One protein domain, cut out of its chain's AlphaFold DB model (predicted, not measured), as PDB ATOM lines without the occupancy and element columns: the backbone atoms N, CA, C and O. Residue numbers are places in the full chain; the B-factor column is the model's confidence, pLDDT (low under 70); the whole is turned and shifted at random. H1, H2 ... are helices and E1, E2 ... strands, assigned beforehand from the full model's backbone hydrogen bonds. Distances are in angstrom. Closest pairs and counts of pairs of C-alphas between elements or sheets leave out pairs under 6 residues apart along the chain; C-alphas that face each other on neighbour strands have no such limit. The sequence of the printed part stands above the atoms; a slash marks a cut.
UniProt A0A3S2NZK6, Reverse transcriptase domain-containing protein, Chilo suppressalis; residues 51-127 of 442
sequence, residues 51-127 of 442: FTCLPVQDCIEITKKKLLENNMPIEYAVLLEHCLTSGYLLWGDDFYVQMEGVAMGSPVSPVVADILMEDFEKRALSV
ATOM      1  N   PHE A  51      28.208 -10.654 -40.628       85.56
ATOM      2  CA  PHE A  51      27.610  -9.426 -41.162       85.56
ATOM      3  C   PHE A  51      26.740  -8.657 -40.167       85.56
ATOM      4  O   PHE A  51      26.802  -7.433 -40.106       85.56
ATOM      5  N   THR A  52      25.959  -9.355 -39.345       84.81
ATOM      6  CA  THR A  52      25.057  -8.707 -38.379       84.81
ATOM      7  C   THR A  52      25.779  -8.183 -37.143       84.81
ATOM      8  O   THR A  52      25.192  -7.426 -36.383       84.81
ATOM      9  N   CYS A  53      27.031  -8.593 -36.935       85.12
ATOM     10  CA  CYS A  53      27.835  -8.236 -35.767       85.12
ATOM     11  C   CYS A  53      29.030  -7.333 -36.122       85.12
ATOM     12  O   CYS A  53      29.898  -7.118 -35.279       85.12
ATOM     13  N   LEU A  54      29.108  -6.839 -37.363       85.81
ATOM     14  CA  LEU A  54      30.206  -5.996 -37.836       85.81
ATOM     15  C   LEU A  54      30.149  -4.590 -37.201       85.81
ATOM     16  O   LEU A  54      29.180  -3.861 -37.430       85.81
ATOM     17  N   PRO A  55      31.172  -4.163 -36.435       89.12
ATOM     18  CA  PRO A  55      31.238  -2.804 -35.908       89.12
ATOM     19  C   PRO A  55      31.583  -1.814 -37.030       89.12
ATOM     20  O   PRO A  55      32.735  -1.713 -37.453       89.12
ATOM     21  N   VAL A  56      30.583  -1.071 -37.515       85.88
ATOM     22  CA  VAL A  56      30.723  -0.155 -38.664       85.88
ATOM     23  C   VAL A  56      31.799   0.910 -38.421       85.88
ATOM     24  O   VAL A  56      32.618   1.162 -39.303       85.88
ATOM     25  N   GLN A  57      31.861   1.476 -37.212       88.12
ATOM     26  CA  GLN A  57      32.835   2.518 -36.874       88.12
ATOM     27  C   GLN A  57      34.283   2.015 -36.954       88.12
ATOM     28  O   GLN A  57      35.114   2.625 -37.626       88.12
ATOM     29  N   ASP A  58      34.565   0.865 -36.335       88.81
ATOM     30  CA  ASP A  58      35.894   0.244 -36.363       88.81
ATOM     31  C   ASP A  58      36.311  -0.085 -37.804       88.81
ATOM     32  O   ASP A  58      37.460   0.118 -38.196       88.81
ATOM     33  N   CYS A  59      35.364  -0.551 -38.625       89.56
ATOM     34  CA  CYS A  59      35.607  -0.847 -40.033       89.56
ATOM     35  C   CYS A  59      36.036   0.397 -40.822       89.56
ATOM     36  O   CYS A  59      36.976   0.331 -41.619       89.56
ATOM     37  N   ILE A  60      35.377   1.536 -40.594       90.44
ATOM     38  CA  ILE A  60      35.711   2.807 -41.248       90.44
ATOM     39  C   ILE A  60      37.105   3.271 -40.819       90.44
ATOM     40  O   ILE A  60      37.897   3.681 -41.665       90.44
ATOM     41  N   GLU A  61      37.438   3.181 -39.531       92.12
ATOM     42  CA  GLU A  61      38.757   3.572 -39.017       92.12
ATOM     43  C   GLU A  61      39.887   2.711 -39.596       92.12
ATOM     44  O   GLU A  61      40.893   3.244 -40.075       92.12
ATOM     45  N   ILE A  62      39.703   1.387 -39.623       91.00
ATOM     46  CA  ILE A  62      40.669   0.452 -40.218       91.00
ATOM     47  C   ILE A  62      40.817   0.725 -41.719       91.00
ATOM     48  O   ILE A  62      41.935   0.744 -42.237       91.00
ATOM     49  N   THR A  63      39.714   1.002 -42.415       90.94
ATOM     50  CA  THR A  63      39.742   1.328 -43.846       90.94
ATOM     51  C   THR A  63      40.472   2.647 -44.101       90.94
ATOM     52  O   THR A  63      41.337   2.692 -44.970       90.94
ATOM     53  N   LYS A  64      40.218   3.699 -43.308       92.00
ATOM     54  CA  LYS A  64      40.953   4.980 -43.383       92.00
ATOM     55  C   LYS A  64      42.457   4.766 -43.224       92.00
ATOM     56  O   LYS A  64      43.240   5.314 -43.996       92.00
ATOM     57  N   LYS A  65      42.859   3.929 -42.263       91.25
ATOM     58  CA  LYS A  65      44.264   3.570 -42.050       91.25
ATOM     59  C   LYS A  65      44.864   2.861 -43.269       91.25
ATOM     60  O   LYS A  65      45.919   3.274 -43.737       91.25
ATOM     61  N   LYS A  66      44.184   1.849 -43.821       88.56
ATOM     62  CA  LYS A  66      44.663   1.137 -45.020       88.56
ATOM     63  C   LYS A  66      44.711   2.030 -46.265       88.56
ATOM     64  O   LYS A  66      45.609   1.868 -47.083       88.56
ATOM     65  N   LEU A  67      43.777   2.969 -46.427       90.62
ATOM     66  CA  LEU A  67      43.797   3.927 -47.540       90.62
ATOM     67  C   LEU A  67      45.022   4.844 -47.454       90.62
ATOM     68  O   LEU A  67      45.720   5.010 -48.449       90.62
ATOM     69  N   LEU A  68      45.333   5.353 -46.257       90.50
ATOM     70  CA  LEU A  68      46.545   6.137 -46.002       90.50
ATOM     71  C   LEU A  68      47.823   5.344 -46.297       90.50
ATOM     72  O   LEU A  68      48.726   5.862 -46.945       90.50
ATOM     73  N   GLU A  69      47.892   4.085 -45.857       88.50
ATOM     74  CA  GLU A  69      49.041   3.199 -46.109       88.50
ATOM     75  C   GLU A  69      49.274   2.939 -47.607       88.50
ATOM     76  O   GLU A  69      50.414   2.755 -48.025       88.50
ATOM     77  N   ASN A  70      48.213   2.971 -48.420       87.75
ATOM     78  CA  ASN A  70      48.269   2.744 -49.866       87.75
ATOM     79  C   ASN A  70      48.228   4.041 -50.700       87.75
ATOM     80  O   ASN A  70      48.035   3.969 -51.913       87.75
ATOM     81  N   ASN A  71      48.401   5.219 -50.084       89.38
ATOM     82  CA  ASN A  71      48.317   6.532 -50.746       89.38
ATOM     83  C   ASN A  71      47.005   6.768 -51.525       89.38
ATOM     84  O   ASN A  71      46.995   7.421 -52.569       89.38
ATOM     85  N   MET A  72      45.889   6.246 -51.016       88.06
ATOM     86  CA  MET A  72      44.561   6.438 -51.595       88.06
ATOM     87  C   MET A  72      43.789   7.566 -50.882       88.06
ATOM     88  O   MET A  72      43.936   7.735 -49.668       88.06
ATOM     89  N   PRO A  73      42.930   8.313 -51.605       91.19
ATOM     90  CA  PRO A  73      42.064   9.349 -51.039       91.19
ATOM     91  C   PRO A  73      41.222   8.855 -49.848       91.19
ATOM     92  O   PRO A  73      40.571   7.809 -49.916       91.19
ATOM     93  N   ILE A  74      41.209   9.618 -48.753       89.19
ATOM     94  CA  ILE A  74      40.481   9.281 -47.511       89.19
ATOM     95  C   ILE A  74      38.965   9.455 -47.705       89.19
ATOM     96  O   ILE A  74      38.157   8.849 -46.999       89.19
ATOM     97  N   GLU A  75      38.571  10.243 -48.701       89.94
ATOM     98  CA  GLU A  75      37.199  10.522 -49.113       89.94
ATOM     99  C   GLU A  75      36.423   9.232 -49.418       89.94
ATOM    100  O   GLU A  75      35.230   9.147 -49.127       89.94
ATOM    101  N   TYR A  76      37.098   8.179 -49.900       89.38
ATOM    102  CA  TYR A  76      36.473   6.872 -50.117       89.38
ATOM    103  C   TYR A  76      35.930   6.248 -48.829       89.38
ATOM    104  O   TYR A  76      34.887   5.599 -48.861       89.38
ATOM    105  N   ALA A  77      36.579   6.473 -47.685       88.75
ATOM    106  CA  ALA A  77      36.064   5.987 -46.410       88.75
ATOM    107  C   ALA A  77      34.817   6.754 -45.949       88.75
ATOM    108  O   ALA A  77      33.981   6.178 -45.261       88.75
ATOM    109  N   VAL A  78      34.677   8.026 -46.334       88.25
ATOM    110  CA  VAL A  78      33.479   8.835 -46.044       88.25
ATOM    111  C   VAL A  78      32.297   8.356 -46.888       88.25
ATOM    112  O   VAL A  78      31.185   8.214 -46.386       88.25
ATOM    113  N   LEU A  79      32.541   8.034 -48.163       90.00
ATOM    114  CA  LEU A  79      31.528   7.413 -49.021       90.00
ATOM    115  C   LEU A  79      31.124   6.032 -48.500       90.00
ATOM    116  O   LEU A  79      29.942   5.707 -48.461       90.00
ATOM    117  N   LEU A  80      32.096   5.236 -48.052       89.94
ATOM    118  CA  LEU A  80      31.844   3.927 -47.458       89.94
ATOM    119  C   LEU A  80      31.005   4.032 -46.178       89.94
ATOM    120  O   LEU A  80      30.061   3.268 -46.007       89.94
ATOM    121  N   GLU A  81      31.309   4.998 -45.311       89.56
ATOM    122  CA  GLU A  81      30.523   5.303 -44.111       89.56
ATOM    123  C   GLU A  81      29.067   5.620 -44.459       89.56
ATOM    124  O   GLU A  81      28.151   5.064 -43.851       89.56
ATOM    125  N   HIS A  82      28.844   6.436 -45.491       87.81
ATOM    126  CA  HIS A  82      27.497   6.717 -45.973       87.81
ATOM    127  C   HIS A  82      26.798   5.443 -46.470       87.81
ATOM    128  O   HIS A  82      25.718   5.118 -45.987       87.81
ATOM    129  N   CYS A  83      27.441   4.661 -47.343       88.31
ATOM    130  CA  CYS A  83      26.877   3.426 -47.903       88.31
ATOM    131  C   CYS A  83      26.526   2.363 -46.849       88.31
ATOM    132  O   CYS A  83      25.613   1.566 -47.064       88.31
ATOM    133  N   LEU A  84      27.259   2.309 -45.734       85.38
ATOM    134  CA  LEU A  84      27.012   1.346 -44.657       85.38
ATOM    135  C   LEU A  84      25.929   1.810 -43.673       85.38
ATOM    136  O   LEU A  84      25.317   0.966 -43.023       85.38
ATOM    137  N   THR A  85      25.685   3.119 -43.563       84.06
ATOM    138  CA  THR A  85      24.719   3.702 -42.612       84.06
ATOM    139  C   THR A  85      23.370   4.033 -43.246       84.06
ATOM    140  O   THR A  85      22.347   3.984 -42.567       84.06
ATOM    141  N   SER A  86      23.328   4.312 -44.550       81.62
ATOM    142  CA  SER A  86      22.114   4.705 -45.278       81.62
ATOM    143  C   SER A  86      21.236   3.523 -45.728       81.62
ATOM    144  O   SER A  86      20.452   3.654 -46.669       81.62
ATOM    145  N   GLY A  87      21.396   2.344 -45.121       78.00
ATOM    146  CA  GLY A  87      20.672   1.131 -45.499       78.00
ATOM    147  C   GLY A  87      19.268   1.085 -44.896       78.00
ATOM    148  O   GLY A  87      19.120   0.846 -43.697       78.00
ATOM    149  N   TYR A  88      18.242   1.252 -45.735       83.31
ATOM    150  CA  TYR A  88      16.837   1.073 -45.359       83.31
ATOM    151  C   TYR A  88      16.302  -0.255 -45.899       83.31
ATOM    152  O   TYR A  88      16.508  -0.595 -47.064       83.31
ATOM    153  N   LEU A  89      15.590  -0.994 -45.056       83.69
ATOM    154  CA  LEU A  89      14.891  -2.223 -45.412       83.69
ATOM    155  C   LEU A  89      13.387  -1.946 -45.448       83.69
ATOM    156  O   LEU A  89      12.822  -1.514 -44.448       83.69
ATOM    157  N   LEU A  90      12.739  -2.219 -46.579       87.62
ATOM    158  CA  LEU A  90      11.281  -2.189 -46.697       87.62
ATOM    159  C   LEU A  90      10.729  -3.590 -46.410       87.62
ATOM    160  O   LEU A  90      11.103  -4.553 -47.083       87.62
ATOM    161  N   TRP A  91       9.832  -3.712 -45.435       87.44
ATOM    162  CA  TRP A  91       9.138  -4.966 -45.149       87.44
ATOM    163  C   TRP A  91       7.691  -4.696 -44.739       87.44
ATOM    164  O   TRP A  91       7.447  -3.976 -43.778       87.44
ATOM    165  N   GLY A  92       6.730  -5.271 -45.470       81.00
ATOM    166  CA  GLY A  92       5.301  -5.106 -45.171       81.00
ATOM    167  C   GLY A  92       4.848  -3.641 -45.136       81.00
ATOM    168  O   GLY A  92       4.174  -3.251 -44.191       81.00
ATOM    169  N   ASP A  93       5.267  -2.847 -46.127       88.19
ATOM    170  CA  ASP A  93       5.019  -1.398 -46.275       88.19
ATOM    171  C   ASP A  93       5.650  -0.479 -45.212       88.19
ATOM    172  O   ASP A  93       5.522   0.742 -45.299       88.19
ATOM    173  N   ASP A  94       6.404  -1.034 -44.261       88.81
ATOM    174  CA  ASP A  94       7.151  -0.277 -43.259       88.81
ATOM    175  C   ASP A  94       8.653  -0.219 -43.591       88.81
ATOM    176  O   ASP A  94       9.255  -1.198 -44.051       88.81
ATOM    177  N   PHE A  95       9.275   0.930 -43.311       88.81
ATOM    178  CA  PHE A  95      10.720   1.119 -43.415       88.81
ATOM    179  C   PHE A  95      11.420   0.800 -42.092       88.81
ATOM    180  O   PHE A  95      10.960   1.126 -40.994       88.81
ATOM    181  N   TYR A  96      12.579   0.167 -42.214       84.19
ATOM    182  CA  TYR A  96      13.410  -0.249 -41.101       84.19
ATOM    183  C   TYR A  96      14.854   0.169 -41.338       84.19
ATOM    184  O   TYR A  96      15.366   0.060 -42.451       84.19
ATOM    185  N   VAL A  97      15.526   0.606 -40.276       83.50
ATOM    186  CA  VAL A  97      16.954   0.947 -40.306       83.50
ATOM    187  C   VAL A  97      17.733  -0.086 -39.507       83.50
ATOM    188  O   VAL A  97      17.317  -0.515 -38.425       83.50
ATOM    189  N   GLN A  98      18.877  -0.495 -40.047       78.94
ATOM    190  CA  GLN A  98      19.800  -1.379 -39.355       78.94
ATOM    191  C   GLN A  98      20.642  -0.577 -38.351       78.94
ATOM    192  O   GLN A  98      21.403   0.300 -38.741       78.94
ATOM    193  N   MET A  99      20.504  -0.879 -37.055       80.12
ATOM    194  CA  MET A  99      21.247  -0.178 -35.995       80.12
ATOM    195  C   MET A  99      22.666  -0.722 -35.788       80.12
ATOM    196  O   MET A  99      23.567   0.030 -35.431       80.12
ATOM    197  N   GLU A 100      22.860  -2.030 -35.977       80.25
ATOM    198  CA  GLU A 100      24.135  -2.722 -35.762       80.25
ATOM    199  C   GLU A 100      24.431  -3.683 -36.922       80.25
ATOM    200  O   GLU A 100      23.525  -4.311 -37.488       80.25
ATOM    201  N   GLY A 101      25.712  -3.820 -37.266       84.25
ATOM    202  CA  GLY A 101      26.153  -4.631 -38.396       84.25
ATOM    203  C   GLY A 101      26.002  -3.928 -39.743       84.25
ATOM    204  O   GLY A 101      25.700  -2.742 -39.833       84.25
ATOM    205  N   VAL A 102      26.215  -4.698 -40.804       87.00
ATOM    206  CA  VAL A 102      26.067  -4.261 -42.195       87.00
ATOM    207  C   VAL A 102      24.990  -5.085 -42.897       87.00
ATOM    208  O   VAL A 102      24.713  -6.225 -42.506       87.00
ATOM    209  N   ALA A 103      24.375  -4.514 -43.933       85.75
ATOM    210  CA  ALA A 103      23.303  -5.172 -44.668       85.75
ATOM    211  C   ALA A 103      23.830  -6.389 -45.447       85.75
ATOM    212  O   ALA A 103      24.654  -6.267 -46.354       85.75
ATOM    213  N   MET A 104      23.319  -7.578 -45.118       82.38
ATOM    214  CA  MET A 104      23.609  -8.804 -45.864       82.38
ATOM    215  C   MET A 104      23.025  -8.686 -47.276       82.38
ATOM    216  O   MET A 104      21.810  -8.652 -47.439       82.38
ATOM    217  N   GLY A 105      23.889  -8.597 -48.287       81.06
ATOM    218  CA  GLY A 105      23.499  -8.404 -49.692       81.06
ATOM    219  C   GLY A 105      24.010  -7.104 -50.312       81.06
ATOM    220  O   GLY A 105      23.961  -6.955 -51.529       81.06
ATOM    221  N   SER A 106      24.556  -6.183 -49.512       85.31
ATOM    222  CA  SER A 106      25.273  -5.033 -50.060       85.31
ATOM    223  C   SER A 106      26.608  -5.478 -50.684       85.31
ATOM    224  O   SER A 106      27.343  -6.243 -50.053       85.31
ATOM    225  N   PRO A 107      26.971  -4.998 -51.891       87.62
ATOM    226  CA  PRO A 107      28.210  -5.395 -52.568       87.62
ATOM    227  C   PRO A 107      29.473  -4.942 -51.823       87.62
ATOM    228  O   PRO A 107      30.531  -5.544 -51.985       87.62
ATOM    229  N   VAL A 108      29.375  -3.909 -50.978       89.12
ATOM    230  CA  VAL A 108      30.504  -3.423 -50.168       89.12
ATOM    231  C   VAL A 108      30.682  -4.199 -48.861       89.12
ATOM    232  O   VAL A 108      31.764  -4.177 -48.281       89.12
ATOM    233  N   SER A 109      29.654  -4.910 -48.389       88.75
ATOM    234  CA  SER A 109      29.699  -5.599 -47.095       88.75
ATOM    235  C   SER A 109      30.740  -6.721 -47.013       88.75
ATOM    236  O   SER A 109      31.442  -6.755 -46.002       88.75
ATOM    237  N   PRO A 110      30.906  -7.604 -48.021       89.25
ATOM    238  CA  PRO A 110      31.965  -8.616 -48.008       89.25
ATOM    239  C   PRO A 110      33.363  -7.998 -47.922       89.25
ATOM    240  O   PRO A 110      34.160  -8.396 -47.082       89.25
ATOM    241  N   VAL A 111      33.618  -6.945 -48.704       87.88
ATOM    242  CA  VAL A 111      34.924  -6.265 -48.750       87.88
ATOM    243  C   VAL A 111      35.294  -5.684 -47.383       87.88
ATOM    244  O   VAL A 111      36.418  -5.831 -46.911       87.88
ATOM    245  N   VAL A 112      34.334  -5.040 -46.721       88.44
ATOM    246  CA  VAL A 112      34.534  -4.460 -45.387       88.44
ATOM    247  C   VAL A 112      34.751  -5.544 -44.333       88.44
ATOM    248  O   VAL A 112      35.610  -5.393 -43.461       88.44
ATOM    249  N   ALA A 113      33.999  -6.643 -44.425       89.50
ATOM    250  CA  ALA A 113      34.150  -7.785 -43.535       89.50
ATOM    251  C   ALA A 113      35.556  -8.391 -43.640       89.50
ATOM    252  O   ALA A 113      36.195  -8.622 -42.613       89.50
ATOM    253  N   ASP A 114      36.066  -8.569 -44.859       87.38
ATOM    254  CA  ASP A 114      37.405  -9.104 -45.107       87.38
ATOM    255  C   ASP A 114      38.495  -8.177 -44.560       87.38
ATOM    256  O   ASP A 114      39.411  -8.628 -43.871       87.38
ATOM    257  N   ILE A 115      38.364  -6.863 -44.777       88.19
ATOM    258  CA  ILE A 115      39.304  -5.866 -44.246       88.19
ATOM    259  C   ILE A 115      39.383  -5.935 -42.717       88.19
ATOM    260  O   ILE A 115      40.491  -5.882 -42.169       88.19
ATOM    261  N   LEU A 116      38.234  -6.052 -42.037       89.19
ATOM    262  CA  LEU A 116      38.186  -6.192 -40.583       89.19
ATOM    263  C   LEU A 116      38.789  -7.524 -40.131       89.19
ATOM    264  O   LEU A 116      39.561  -7.537 -39.174       89.19
ATOM    265  N   MET A 117      38.441  -8.631 -40.789       84.81
ATOM    266  CA  MET A 117      38.926  -9.963 -40.423       84.81
ATOM    267  C   MET A 117      40.441 -10.086 -40.595       84.81
ATOM    268  O   MET A 117      41.099 -10.664 -39.732       84.81
ATOM    269  N   GLU A 118      41.006  -9.477 -41.635       83.19
ATOM    270  CA  GLU A 118      42.453  -9.406 -41.845       83.19
ATOM    271  C   GLU A 118      43.149  -8.622 -40.717       83.19
ATOM    272  O   GLU A 118      44.171  -9.051 -40.177       83.19
ATOM    273  N   ASP A 119      42.598  -7.471 -40.319       84.56
ATOM    274  CA  ASP A 119      43.142  -6.685 -39.204       84.56
ATOM    275  C   ASP A 119      42.986  -7.415 -37.858       84.56
ATOM    276  O   ASP A 119      43.903  -7.416 -37.030       84.56
ATOM    277  N   PHE A 120      41.850  -8.083 -37.649       85.31
ATOM    278  CA  PHE A 120      41.595  -8.909 -36.475       85.31
ATOM    279  C   PHE A 120      42.599 -10.059 -36.368       85.31
ATOM    280  O   PHE A 120      43.168 -10.259 -35.295       85.31
ATOM    281  N   GLU A 121      42.869 -10.772 -37.463       78.50
ATOM    282  CA  GLU A 121      43.861 -11.846 -37.511       78.50
ATOM    283  C   GLU A 121      45.266 -11.321 -37.190       78.50
ATOM    284  O   GLU A 121      45.935 -11.852 -36.300       78.50
ATOM    285  N   LYS A 122      45.686 -10.214 -37.818       77.19
ATOM    286  CA  LYS A 122      46.984  -9.576 -37.534       77.19
ATOM    287  C   LYS A 122      47.114  -9.185 -36.064       77.19
ATOM    288  O   LYS A 122      48.137  -9.458 -35.428       77.19
ATOM    289  N   ARG A 123      46.072  -8.579 -35.484       78.31
ATOM    290  CA  ARG A 123      46.053  -8.225 -34.058       78.31
ATOM    291  C   ARG A 123      46.100  -9.462 -33.172       78.31
ATOM    292  O   ARG A 123      46.914  -9.496 -32.248       78.31
ATOM    293  N   ALA A 124      45.284 -10.473 -33.454       74.62
ATOM    294  CA  ALA A 124      45.233 -11.713 -32.689       74.62
ATOM    295  C   ALA A 124      46.596 -12.419 -32.673       74.62
ATOM    296  O   ALA A 124      47.079 -12.776 -31.597       74.62
ATOM    297  N   LEU A 125      47.260 -12.525 -33.827       69.81
ATOM    298  CA  LEU A 125      48.600 -13.101 -33.951       69.81
ATOM    299  C   LEU A 125      49.657 -12.266 -33.215       69.81
ATOM    300  O   LEU A 125      50.511 -12.828 -32.532       69.81
ATOM    301  N   SER A 126      49.573 -10.931 -33.268       67.88
ATOM    302  CA  SER A 126      50.525 -10.053 -32.567       67.88
ATOM    303  C   SER A 126      50.414 -10.105 -31.035       67.88
ATOM    304  O   SER A 126      51.399  -9.892 -30.326       67.88
ATOM    305  N   VAL A 127      49.212 -10.369 -30.512       65.44
ATOM    306  CA  VAL A 127      48.926 -10.403 -29.068       65.44
ATOM    307  C   VAL A 127      49.050 -11.818 -28.500       65.44
ATOM    308  O   VAL A 127      49.218 -11.978 -27.286       65.44
TER     309      VAL A 127
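Overview. This is residues 51 to 127 of the 442 residues of the protein "Reverse transcriptase domain-containing protein" of Chilo suppressalis (UniProt A0A3S2NZK6). Two helices, H1 and H2, lie side by side as a helical hairpin, and the longer H3 crosses the first part of H1 at a wide angle. A small two-stranded hairpin, E1 and E2, reaches out at one end of the elongated shape with residues 90 to 95 sticking out, and residues 120 to 127 of H3 stick out at the other. The printed part has 77 residues, with three named helices and two named strands in the order H1, H2, E1, E2, H3; the sheet is E1 - E2, antiparallel, and the class is mostly helix. The whole is only just loose, close to compact, with a radius of gyration of the C-alphas of 13.9 A and spans of 47 by 28 by 17 A.

Arrangement. H1, residues 56 to 69, and H2, residues 75 to 85, touch as a helical hairpin, opposite ways at a shallow tilt of 16 degrees; their closest C-alphas, of Lys 64 and Ala 77, are 5.8 A apart. E1, residues 88 to 91, and E2, residues 94 to 98, form a hairpin of antiparallel strands, with N 89 and O 96 at 2.8 A, within hydrogen-bond range. H3, residues 108 to 127, touches H1 with residues 112 to 119 alone, about perpendicular at 78 degrees; the closest C-alphas, of Cys 59 and Leu 116, are 6.0 A apart. H2 and H3 are close but not clearly touching, the closest C-alphas, of Leu 84 and Ser 109, being 7.8 A apart. E1 is apart from H1 and H3. In H1, H2 and H3 every O i to N i+4 pair is within hydrogen-bond range.

Along the chain. H1 begins at C-alpha 56 (30.723, -0.155, -38.664) and is 20.1 A long; H2 is 15.6 A, E1 9.8 A and E2 13.3 A. H3, 28.9 A, ends at C-alpha 127 (48.926, -10.403, -29.068).

Size, cuts and confidence. The C-alphas farthest apart, of Asp 93 and Ser 126, are 48.3 A apart. The printed part has no cut and no long link. Residues 125 to 127 have pLDDT under 70.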